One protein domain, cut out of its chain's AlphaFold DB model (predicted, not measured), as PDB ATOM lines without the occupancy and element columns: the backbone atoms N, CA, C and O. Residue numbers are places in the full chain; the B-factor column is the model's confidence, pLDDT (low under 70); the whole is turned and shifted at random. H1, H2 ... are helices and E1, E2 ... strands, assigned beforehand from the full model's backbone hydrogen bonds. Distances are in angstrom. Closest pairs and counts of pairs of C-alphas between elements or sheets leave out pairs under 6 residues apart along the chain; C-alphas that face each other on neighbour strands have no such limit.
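This is residues 52 to 134 of the 238 residues of an uncharacterized protein of Clostridiaceae bacterium (UniProt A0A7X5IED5). A small, twisted antiparallel sheet of three strands has two helices over one of its faces, H1 along the edge strand E2 and H2 along the other edge strand E3. A third helix, H3, is separate from the sheet and from the other two helices, and its far end and the turn after H1 lie at opposite ends of the longest axis. The printed part has 83 residues, with three named helices and three named strands in the order E1, E2, H1, E3, H2, H3; the sheet's order is E2, E1, E3, and the class is mixed, helices and strands. The whole is compact, with a radius of gyration of the C-alphas of 12.1 A, and elongated, with spans of 39 by 25 by 18 A.

E1, residues 54 to 58, is the inner strand, and it forms a hairpin with E2, residues 65 to 69. They are antiparallel at 155 degrees, with N 57 and O 66 within hydrogen-bond range at 2.8 A. H1, residues 74 to 87, is on the sheet at a height over the sheet of 9.5 A, over E2 and along the strands, at 7 degrees to E2 on the local plane. The closest C-alphas of H1 and E2 are those of Val 80 and Ile 66, 6.9 A apart. E3, residues 95 to 100, is antiparallel to E1 at 149 degrees, with N 97 and O 56 within hydrogen-bond range at 2.7 A. E2, H1 and E3 form a split strand-helix-strand unit, two strands running the same way with E1 between them, and its crossover is right-handed. The sheet is strongly twisted, but only just, with C-alphas up to 4.4 A off its best plane. H2, residues 104 to 110, is on the same face as H1 at a height over the sheet of 7.8 A, over E3 and along the strands; this gives two layers, helices on one face of a sheet. The closest C-alphas of H2 and E3 are those of Glu 107 and Val 99, 5.0 A apart. H3, residues 120 to 133, is only just not on the sheet, with 4 pairs of C-alphas within 10 A, and only just apart from H1, the closest C-alphas being 8.2 A apart. H2 and H3 are apart. In H1 and H3 every O i to N i+4 pair is within hydrogen-bond range; in H2 it is 1 of 3, beside 3 of 4 O i to N i+3 pairs.

E1 begins at C-alpha 54, (134.622, 152.572, 108.085). H1 measures 20.0 A from first to last C-alpha, E3 14.6 A and H3 19.8 A. H3 ends at C-alpha 133, (145.634, 145.600, 116.532).

The C-alphas farthest apart, those of Pro 89 and Leu 134, are 39.0 A apart. The printed part has no cut, and no link is long. The mean pLDDT of the printed part is 91.4, and no printed residue is under 70.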
ATOM      1  N   ALA A  52     138.487 146.548 108.273       80.31
ATOM      2  CA  ALA A  52     138.896 147.891 108.668       80.31
ATOM      3  C   ALA A  52     137.670 148.741 109.041       80.31
ATOM      4  O   ALA A  52     136.618 148.623 108.399       80.31
ATOM      5  N   LEU A  53     137.805 149.596 110.058       93.19
ATOM      6  CA  LEU A  53     136.728 150.474 110.518       93.19
ATOM      7  C   LEU A  53     136.390 151.497 109.426       93.19
ATOM      8  O   LEU A  53     137.254 152.239 108.959       93.19
ATOM      9  N   LYS A  54     135.120 151.570 109.031       95.44
ATOM     10  CA  LYS A  54     134.622 152.572 108.085       95.44
ATOM     11  C   LYS A  54     133.489 153.359 108.711       95.44
ATOM     12  O   LYS A  54     132.613 152.797 109.362       95.44
ATOM     13  N   ILE A  55     133.479 154.661 108.459       96.19
ATOM     14  CA  ILE A  55     132.418 155.559 108.909       96.19
ATOM     15  C   ILE A  55     131.764 156.241 107.715       96.19
ATOM     16  O   ILE A  55     132.431 156.657 106.767       96.19
ATOM     17  N   PHE A  56     130.444 156.359 107.754       96.19
ATOM     18  CA  PHE A  56     129.689 157.140 106.788       96.19
ATOM     19  C   PHE A  56     129.567 158.566 107.304       96.19
ATOM     20  O   PHE A  56     128.896 158.807 108.304       96.19
ATOM     21  N   VAL A  57     130.211 159.519 106.642       95.62
ATOM     22  CA  VAL A  57     130.224 160.918 107.067       95.62
ATOM     23  C   VAL A  57     129.146 161.682 106.313       95.62
ATOM     24  O   VAL A  57     129.169 161.734 105.080       95.62
ATOM     25  N   LYS A  58     128.209 162.295 107.042       93.06
ATOM     26  CA  LYS A  58     127.098 163.057 106.454       93.06
ATOM     27  C   LYS A  58     126.953 164.445 107.067       93.06
ATOM     28  O   LYS A  58     127.589 164.782 108.066       93.06
ATOM     29  N   ARG A  59     126.113 165.264 106.435       90.56
ATOM     30  CA  ARG A  59     125.736 166.602 106.907       90.56
ATOM     31  C   ARG A  59     124.303 166.602 107.427       90.56
ATOM     32  O   ARG A  59     123.498 165.742 107.080       90.56
ATOM     33  N   GLU A  60     123.993 167.576 108.274       86.12
ATOM     34  CA  GLU A  60     122.635 167.762 108.783       86.12
ATOM     35  C   GLU A  60     121.671 168.079 107.630       86.12
ATOM     36  O   GLU A  60     122.031 168.812 106.708       86.12
ATOM     37  N   ASN A  61     120.448 167.543 107.701       83.06
ATOM     38  CA  ASN A  61     119.377 167.744 106.718       83.06
ATOM     39  C   ASN A  61     119.714 167.279 105.287       83.06
ATOM     40  O   ASN A  61     119.048 167.676 104.333       83.06
ATOM     41  N   TRP A  62     120.707 166.396 105.142       84.81
ATOM     42  CA  TRP A  62     121.108 165.800 103.872       84.81
ATOM     43  C   TRP A  62     121.168 164.273 103.999       84.81
ATOM     44  O   TRP A  62     121.704 163.744 104.975       84.81
ATOM     45  N   SER A  63     120.566 163.555 103.045       80.56
ATOM     46  CA  SER A  63     120.489 162.088 103.084       80.56
ATOM     47  C   SER A  63     121.771 161.408 102.617       80.56
ATOM     48  O   SER A  63     122.072 160.312 103.089       80.56
ATOM     49  N   ASP A  64     122.521 162.049 101.719       88.38
ATOM     50  CA  ASP A  64     123.753 161.478 101.189       88.38
ATOM     51  C   ASP A  64     124.957 161.809 102.079       88.38
ATOM     52  O   ASP A  64     124.931 162.666 102.968       88.38
ATOM     53  N   GLY A  65     126.049 161.103 101.829       91.62
ATOM     54  CA  GLY A  65     127.283 161.211 102.583       91.62
ATOM     55  C   GLY A  65     128.395 160.441 101.891       91.62
ATOM     56  O   GLY A  65     128.229 159.936 100.778       91.62
ATOM     57  N   ILE A  66     129.546 160.370 102.545       94.81
ATOM     58  CA  ILE A  66     130.744 159.745 101.988       94.81
ATOM     59  C   ILE A  66     131.272 158.729 102.994       94.81
ATOM     60  O   ILE A  66     131.494 159.058 104.157       94.81
ATOM     61  N   TRP A  67     131.483 157.496 102.538       95.25
ATOM     62  CA  TRP A  67     132.201 156.494 103.316       95.25
ATOM     63  C   TRP A  67     133.688 156.834 103.364       95.25
ATOM     64  O   TRP A  67     134.316 157.047 102.327       95.25
ATOM     65  N   MET A  68     134.239 156.856 104.571       94.69
ATOM     66  CA  MET A  68     135.652 157.080 104.844       94.69
ATOM     67  C   MET A  68     136.183 155.904 105.658       94.69
ATOM     68  O   MET A  68     135.576 155.504 106.653       94.69
ATOM     69  N   GLN A  69     137.296 155.331 105.213       95.12
ATOM     70  CA  GLN A  69     138.005 154.292 105.951       95.12
ATOM     71  C   GLN A  69     138.926 154.937 106.985       95.12
ATOM     72  O   GLN A  69     139.539 155.962 106.698       95.12
ATOM     73  N   LEU A  70     138.996 154.342 108.171       95.06
ATOM     74  CA  LEU A  70     139.900 154.734 109.241       95.06
ATOM     75  C   LEU A  70     140.986 153.655 109.428       95.06
ATOM     76  O   LEU A  70     140.691 152.482 109.194       95.06
ATOM     77  N   PRO A  71     142.199 154.029 109.867       95.12
ATOM     78  CA  PRO A  71     142.666 155.405 110.061       95.12
ATOM     79  C   PRO A  71     142.801 156.169 108.729       95.12
ATOM     80  O   PRO A  71     143.274 155.626 107.735       95.12
ATOM     81  N   ALA A  72     142.366 157.431 108.709       93.06
ATOM     82  CA  ALA A  72     142.438 158.317 107.546       93.06
ATOM     83  C   ALA A  72     143.565 159.342 107.707       93.06
ATOM     84  O   ALA A  72     143.734 159.940 108.777       93.06
ATOM     85  N   THR A  73     144.295 159.619 106.630       92.75
ATOM     86  CA  THR A  73     145.256 160.731 106.600       92.75
ATOM     87  C   THR A  73     144.540 162.084 106.654       92.75
ATOM     88  O   THR A  73     143.359 162.210 106.312       92.75
ATOM     89  N   LYS A  74     145.261 163.140 107.055       91.19
ATOM     90  CA  LYS A  74     144.705 164.504 107.084       91.19
ATOM     91  C   LYS A  74     144.252 164.944 105.694       91.19
ATOM     92  O   LYS A  74     143.232 165.615 105.562       91.19
ATOM     93  N   GLU A  75     144.983 164.544 104.661       92.81
ATOM     94  CA  GLU A  75     144.696 164.847 103.265       92.81
ATOM     95  C   GLU A  75     143.405 164.168 102.788       92.81
ATOM     96  O   GLU A  75     142.560 164.835 102.190       92.81
ATOM     97  N   GLU A  76     143.222 162.875 103.072       93.94
ATOM     98  CA  GLU A  76     141.996 162.132 102.734       93.94
ATOM     99  C   GLU A  76     140.778 162.711 103.460       93.94
ATOM    100  O   GLU A  76     139.749 162.992 102.840       93.94
ATOM    101  N   ALA A  77     140.919 162.976 104.759       93.31
ATOM    102  CA  ALA A  77     139.874 163.583 105.571       93.31
ATOM    103  C   ALA A  77     139.480 164.978 105.043       93.31
ATOM    104  O   ALA A  77     138.293 165.289 104.900       93.31
ATOM    105  N   GLU A  78     140.455 165.804 104.659       92.62
ATOM    106  CA  GLU A  78     140.213 167.110 104.039       92.62
ATOM    107  C   GLU A  78     139.532 167.002 102.668       92.62
ATOM    108  O   GLU A  78     138.665 167.818 102.334       92.62
ATOM    109  N   GLN A  79     139.870 165.994 101.862       93.81
ATOM    110  CA  GLN A  79     139.189 165.739 100.590       93.81
ATOM    111  C   GLN A  79     137.718 165.360 100.799       93.81
ATOM    112  O   GLN A  79     136.851 165.872 100.075       93.81
ATOM    113  N   VAL A  80     137.425 164.522 101.799       94.19
ATOM    114  CA  VAL A  80     136.052 164.177 102.202       94.19
ATOM    115  C   VAL A  80     135.312 165.432 102.669       94.19
ATOM    116  O   VAL A  80     134.233 165.729 102.147       94.19
ATOM    117  N   ARG A  81     135.917 166.236 103.556       92.12
ATOM    118  CA  ARG A  81     135.332 167.492 104.060       92.12
ATOM    119  C   ARG A  81     134.957 168.447 102.927       92.12
ATOM    120  O   ARG A  81     133.804 168.875 102.839       92.12
ATOM    121  N   ARG A  82     135.896 168.733 102.017       92.00
ATOM    122  CA  ARG A  82     135.669 169.619 100.857       92.00
ATOM    123  C   ARG A  82     134.606 169.073  99.911       92.00
ATOM    124  O   ARG A  82     133.873 169.843  99.296       92.00
ATOM    125  N   SER A  83     134.519 167.754  99.761       92.19
ATOM    126  CA  SER A  83     133.514 167.134  98.896       92.19
ATOM    127  C   SER A  83     132.112 167.246  99.482       92.19
ATOM    128  O   SER A  83     131.195 167.622  98.756       92.19
ATOM    129  N   LEU A  84     131.963 167.055 100.793       91.12
ATOM    130  CA  LEU A  84     130.702 167.299 101.496       91.12
ATOM    131  C   LEU A  84     130.283 168.777 101.431       91.12
ATOM    132  O   LEU A  84     129.100 169.069 101.286       91.12
ATOM    133  N   GLU A  85     131.231 169.716 101.519       89.12
ATOM    134  CA  GLU A  85     130.964 171.162 101.385       89.12
ATOM    135  C   GLU A  85     130.446 171.552 100.001       89.12
ATOM    136  O   GLU A  85     129.556 172.392  99.895       89.12
ATOM    137  N   ARG A  86     130.971 170.926  98.939       88.00
ATOM    138  CA  ARG A  86     130.483 171.145  97.569       88.00
ATOM    139  C   ARG A  86     129.089 170.563  97.339       88.00
ATOM    140  O   ARG A  86     128.357 171.100  96.517       88.00
ATOM    141  N   GLN A  87     128.752 169.465  98.015       84.81
ATOM    142  CA  GLN A  87     127.454 168.804  97.866       84.81
ATOM    143  C   GLN A  87     126.336 169.568  98.575       84.81
ATOM    144  O   GLN A  87     125.267 169.745  97.998       84.81
ATOM    145  N   HIS A  88     126.574 170.028  99.808       80.50
ATOM    146  CA  HIS A  88     125.548 170.721 100.576       80.50
ATOM    147  C   HIS A  88     126.142 171.799 101.499       80.50
ATOM    148  O   HIS A  88     126.887 171.469 102.433       80.50
ATOM    149  N   PRO A  89     125.769 173.083 101.326       78.75
ATOM    150  CA  PRO A  89     126.146 174.132 102.263       78.75
ATOM    151  C   PRO A  89     125.347 173.956 103.563       78.75
ATOM    152  O   PRO A  89     124.159 174.250 103.629       78.75
ATOM    153  N   SER A  90     125.988 173.440 104.611       81.94
ATOM    154  CA  SER A  90     125.427 173.389 105.968       81.94
ATOM    155  C   SER A  90     126.396 174.036 106.953       81.94
ATOM    156  O   SER A  90     127.611 173.871 106.829       81.94
ATOM    157  N   MET A  91     125.848 174.772 107.923       79.44
ATOM    158  CA  MET A  91     126.624 175.409 108.991       79.44
ATOM    159  C   MET A  91     127.071 174.408 110.064       79.44
ATOM    160  O   MET A  91     128.043 174.674 110.766       79.44
ATOM    161  N   MET A  92     126.394 173.260 110.190       84.81
ATOM    162  CA  MET A  92     126.822 172.204 111.106       84.81
ATOM    163  C   MET A  92     128.019 171.438 110.541       84.81
ATOM    164  O   MET A  92     128.124 171.195 109.332       84.81
ATOM    165  N   GLN A  93     128.921 171.036 111.439       88.44
ATOM    166  CA  GLN A  93     130.037 170.172 111.077       88.44
ATOM    167  C   GLN A  93     129.533 168.778 110.667       88.44
ATOM    168  O   GLN A  93     128.543 168.299 111.224       88.44
ATOM    169  N   PRO A  94     130.194 168.114 109.703       93.19
ATOM    170  CA  PRO A  94     129.870 166.737 109.362       93.19
ATOM    171  C   PRO A  94     130.045 165.778 110.542       93.19
ATOM    172  O   PRO A  94     130.968 165.924 111.350       93.19
ATOM    173  N   PHE A  95     129.184 164.768 110.591       94.31
ATOM    174  CA  PHE A  95     129.119 163.790 111.671       94.31
ATOM    175  C   PHE A  95     128.978 162.364 111.136       94.31
ATOM    176  O   PHE A  95     128.649 162.151 109.962       94.31
ATOM    177  N   VAL A  96     129.231 161.385 112.001       95.56
ATOM    178  CA  VAL A  96     129.077 159.962 111.688       95.56
ATOM    179  C   VAL A  96     127.592 159.621 111.569       95.56
ATOM    180  O   VAL A  96     126.824 159.749 112.519       95.56
ATOM    181  N   GLY A  97     127.165 159.194 110.387       94.12
ATOM    182  CA  GLY A  97     125.799 158.774 110.094       94.12
ATOM    183  C   GLY A  97     125.569 157.265 110.134       94.12
ATOM    184  O   GLY A  97     124.418 156.868 110.278       94.12
ATOM    185  N   ALA A  98     126.627 156.466 109.975       94.69
ATOM    186  CA  ALA A  98     126.631 155.004 110.069       94.69
ATOM    187  C   ALA A  98     128.071 154.500 110.261       94.69
ATOM    188  O   ALA A  98     129.026 155.225 109.953       94.69
ATOM    189  N   VAL A  99     128.226 153.261 110.729       94.94
ATOM    190  CA  VAL A  99     129.535 152.621 110.945       94.94
ATOM    191  C   VAL A  99     129.525 151.212 110.361       94.94
ATOM    192  O   VAL A  99     128.629 150.430 110.649       94.94
ATOM    193  N   ASP A 100     130.543 150.865 109.576       94.38
ATOM    194  CA  ASP A 100     130.822 149.482 109.174       94.38
ATOM    195  C   ASP A 100     132.086 149.022 109.900       94.38
ATOM    196  O   ASP A 100     133.169 149.591 109.751       94.38
ATOM    197  N   SER A 101     131.918 148.017 110.754       91.50
ATOM    198  CA  SER A 101     132.959 147.490 111.628       91.50
ATOM    199  C   SER A 101     132.740 146.005 111.876       91.50
ATOM    200  O   SER A 101     131.619 145.499 111.812       91.50
ATOM    201  N   ARG A 102     133.816 145.300 112.246       89.69
ATOM    202  CA  ARG A 102     133.711 143.954 112.827       89.69
ATOM    203  C   ARG A 102     133.020 143.943 114.197       89.69
ATOM    204  O   ARG A 102     132.606 142.877 114.646       89.69
ATOM    205  N   PHE A 103     132.871 145.101 114.840       90.25
ATOM    206  CA  PHE A 103     132.140 145.292 116.095       90.25
ATOM    207  C   PHE A 103     130.867 146.117 115.838       90.25
ATOM    208  O   PHE A 103     130.933 147.349 115.866       90.25
ATOM    209  N   PRO A 104     129.718 145.470 115.561       87.94
ATOM    210  CA  PRO A 104     128.452 146.164 115.311       87.94
ATOM    211  C   PRO A 104     128.034 147.094 116.454       87.94
ATOM    212  O   PRO A 104     127.414 148.126 116.218       87.94
ATOM    213  N   GLU A 105     128.418 146.768 117.691       87.94
ATOM    214  CA  GLU A 105     128.083 147.544 118.887       87.94
ATOM    215  C   GLU A 105     128.660 148.977 118.876       87.94
ATOM    216  O   GLU A 105     128.173 149.843 119.603       87.94
ATOM    217  N   LEU A 106     129.667 149.255 118.038       92.50
ATOM    218  CA  LEU A 106     130.250 150.592 117.890       92.50
ATOM    219  C   LEU A 106     129.328 151.570 117.159       92.50
ATOM    220  O   LEU A 106     129.421 152.773 117.402       92.50
ATOM    221  N   GLU A 107     128.449 151.090 116.275       92.25
ATOM    222  CA  GLU A 107     127.565 151.973 115.507       92.25
ATOM    223  C   GLU A 107     126.658 152.785 116.436       92.25
ATOM    224  O   GLU A 107     126.573 154.005 116.311       92.25
ATOM    225  N   GLU A 108     126.074 152.133 117.444       89.88
ATOM    226  CA  GLU A 108     125.199 152.775 118.430       89.88
ATOM    227  C   GLU A 108     125.905 153.853 119.266       89.88
ATOM    228  O   GLU A 108     125.233 154.693 119.865       89.88
ATOM    229  N   ARG A 109     127.244 153.824 119.339       91.69
ATOM    230  CA  ARG A 109     128.037 154.753 120.159       91.69
ATOM    231  C   ARG A 109     128.711 155.853 119.354       91.69
ATOM    232  O   ARG A 109     128.869 156.950 119.869       91.69
ATOM    233  N   LEU A 110     129.100 155.573 118.112       93.62
ATOM    234  CA  LEU A 110     129.816 156.532 117.269       93.62
ATOM    235  C   LEU A 110     128.882 157.355 116.375       93.62
ATOM    236  O   LEU A 110     129.267 158.436 115.935       93.62
ATOM    237  N   VAL A 111     127.669 156.877 116.073       93.88
ATOM    238  CA  VAL A 111     126.706 157.661 115.286       93.88
ATOM    239  C   VAL A 111     126.353 158.955 116.022       93.88
ATOM    240  O   VAL A 111     125.951 158.950 117.180       93.88
ATOM    241  N   GLY A 112     126.472 160.077 115.313       91.56
ATOM    242  CA  GLY A 112     126.295 161.425 115.856       91.56
ATOM    243  C   GLY A 112     127.600 162.124 116.243       91.56
ATOM    244  O   GLY A 112     127.589 163.345 116.394       91.56
ATOM    245  N   GLU A 113     128.725 161.407 116.327       93.12
ATOM    246  CA  GLU A 113     130.030 162.001 116.632       93.12
ATOM    247  C   GLU A 113     130.458 162.978 115.520       93.12
ATOM    248  O   GLU A 113     130.394 162.654 114.328       93.12
ATOM    249  N   LEU A 114     130.922 164.178 115.887       93.62
ATOM    250  CA  LEU A 114     131.469 165.142 114.929       93.62
ATOM    251  C   LEU A 114     132.844 164.674 114.441       93.62
ATOM    252  O   LEU A 114     133.767 164.519 115.238       93.62
ATOM    253  N   VAL A 115     133.007 164.507 113.127       93.12
ATOM    254  CA  VAL A 115     134.230 163.918 112.545       93.12
ATOM    255  C   VAL A 115     135.378 164.926 112.497       93.12
ATOM    256  O   VAL A 115     136.507 164.613 112.859       93.12
ATOM    257  N   PHE A 116     135.089 166.155 112.064       91.44
ATOM    258  CA  PHE A 116     136.096 167.201 111.822       91.44
ATOM    259  C   PHE A 116     136.189 168.235 112.955       91.44
ATOM    260  O   PHE A 116     136.693 169.342 112.751       91.44
ATOM    261  N   GLN A 117     135.677 167.903 114.140       89.69
ATOM    262  CA  GLN A 117     135.940 168.689 115.342       89.69
ATOM    263  C   GLN A 117     137.392 168.469 115.792       89.69
ATOM    264  O   GLN A 117     137.999 167.436 115.499       89.69
ATOM    265  N   GLU A 118     137.968 169.451 116.487       85.94
ATOM    266  CA  GLU A 118     139.347 169.389 116.971       85.94
ATOM    267  C   GLU A 118     139.624 168.065 117.710       85.94
ATOM    268  O   GLU A 118     138.879 167.692 118.613       85.94
ATOM    269  N   LYS A 119     140.695 167.360 117.320       89.69
ATOM    270  CA  LYS A 119     141.143 166.056 117.855       89.69
ATOM    271  C   LYS A 119     140.208 164.862 117.622       89.69
ATOM    272  O   LYS A 119     140.653 163.738 117.829       89.69
ATOM    273  N   ASN A 120     138.964 165.044 117.174       92.75
ATOM    274  CA  ASN A 120     138.042 163.917 116.995       92.75
ATOM    275  C   ASN A 120     138.487 162.968 115.883       92.75
ATOM    276  O   ASN A 120     138.473 161.760 116.088       92.75
ATOM    277  N   LEU A 121     138.965 163.490 114.750       93.62
ATOM    278  CA  LEU A 121     139.546 162.648 113.702       93.62
ATOM    279  C   LEU A 121     140.738 161.833 114.228       93.62
ATOM    280  O   LEU A 121     140.815 160.637 113.977       93.62
ATOM    281  N   ASP A 122     141.630 162.461 114.999       94.31
ATOM    282  CA  ASP A 122     142.784 161.773 115.588       94.31
ATOM    283  C   ASP A 122     142.337 160.676 116.570       94.31
ATOM    284  O   ASP A 122     142.907 159.589 116.573       94.31
ATOM    285  N   ARG A 123     141.283 160.916 117.365       94.25
ATOM    286  CA  ARG A 123     140.693 159.912 118.272       94.25
ATOM    287  C   ARG A 123     140.049 158.754 117.519       94.25
ATOM    288  O   ARG A 123     140.237 157.609 117.909       94.25
ATOM    289  N   LEU A 124     139.303 159.044 116.454       94.81
ATOM    290  CA  LEU A 124     138.688 158.028 115.598       94.81
ATOM    291  C   LEU A 124     139.759 157.181 114.896       94.81
ATOM    292  O   LEU A 124     139.618 155.962 114.824       94.81
ATOM    293  N   ASN A 125     140.851 157.805 114.450       95.12
ATOM    294  CA  ASN A 125     142.009 157.105 113.898       95.12
ATOM    295  C   ASN A 125     142.680 156.206 114.944       95.12
ATOM    296  O   ASN A 125     142.879 155.027 114.681       95.12
ATOM    297  N   GLN A 126     142.957 156.724 116.144       94.75
ATOM    298  CA  GLN A 126     143.536 155.934 117.239       94.75
ATOM    299  C   GLN A 126     142.638 154.758 117.631       94.75
ATOM    300  O   GLN A 126     143.129 153.652 117.852       94.75
ATOM    301  N   LEU A 127     141.321 154.974 117.685       95.19
ATOM    302  CA  LEU A 127     140.357 153.906 117.919       95.19
ATOM    303  C   LEU A 127     140.443 152.842 116.816       95.19
ATOM    304  O   LEU A 127     140.511 151.660 117.135       95.19
ATOM    305  N   ALA A 128     140.469 153.242 115.543       94.56
ATOM    306  CA  ALA A 128     140.585 152.313 114.419       94.56
ATOM    307  C   ALA A 128     141.871 151.477 114.499       94.56
ATOM    308  O   ALA A 128     141.801 150.252 114.442       94.56
ATOM    309  N   GLU A 129     143.017 152.123 114.721       93.81
ATOM    310  CA  GLU A 129     144.319 151.460 114.870       93.81
ATOM    311  C   GLU A 129     144.318 150.463 116.033       93.81
ATOM    312  O   GLU A 129     144.773 149.324 115.897       93.81
ATOM    313  N   ARG A 130     143.765 150.864 117.185       93.88
ATOM    314  CA  ARG A 130     143.649 149.981 118.350       93.88
ATOM    315  C   ARG A 130     142.757 148.793 118.067       93.88
ATOM    316  O   ARG A 130     143.151 147.672 118.378       93.88
ATOM    317  N   LEU A 131     141.596 149.025 117.460       93.81
ATOM    318  CA  LEU A 131     140.688 147.953 117.096       93.81
ATOM    319  C   LEU A 131     141.360 146.993 116.128       93.81
ATOM    320  O   LEU A 131     141.258 145.806 116.377       93.81
ATOM    321  N   GLU A 132     142.068 147.453 115.096       92.50
ATOM    322  CA  GLU A 132     142.777 146.583 114.142       92.50
ATOM    323  C   GLU A 132     143.902 145.762 114.785       92.50
ATOM    324  O   GLU A 132     144.147 144.633 114.361       92.50
ATOM    325  N   SER A 133     144.546 146.292 115.830       91.81
ATOM    326  CA  SER A 133     145.634 145.600 116.532       91.81
ATOM    327  C   SER A 133     145.191 144.416 117.400       91.81
ATOM    328  O   SER A 133     146.039 143.604 117.769       91.81
ATOM    329  N   LEU A 134     143.892 144.298 117.712       92.62
ATOM    330  CA  LEU A 134     143.385 143.230 118.578       92.62
ATOM    331  C   LEU A 134     143.543 141.857 117.922       92.62
ATOM    332  O   LEU A 134     143.107 141.645 116.782       92.62
TER     333      LEU A 134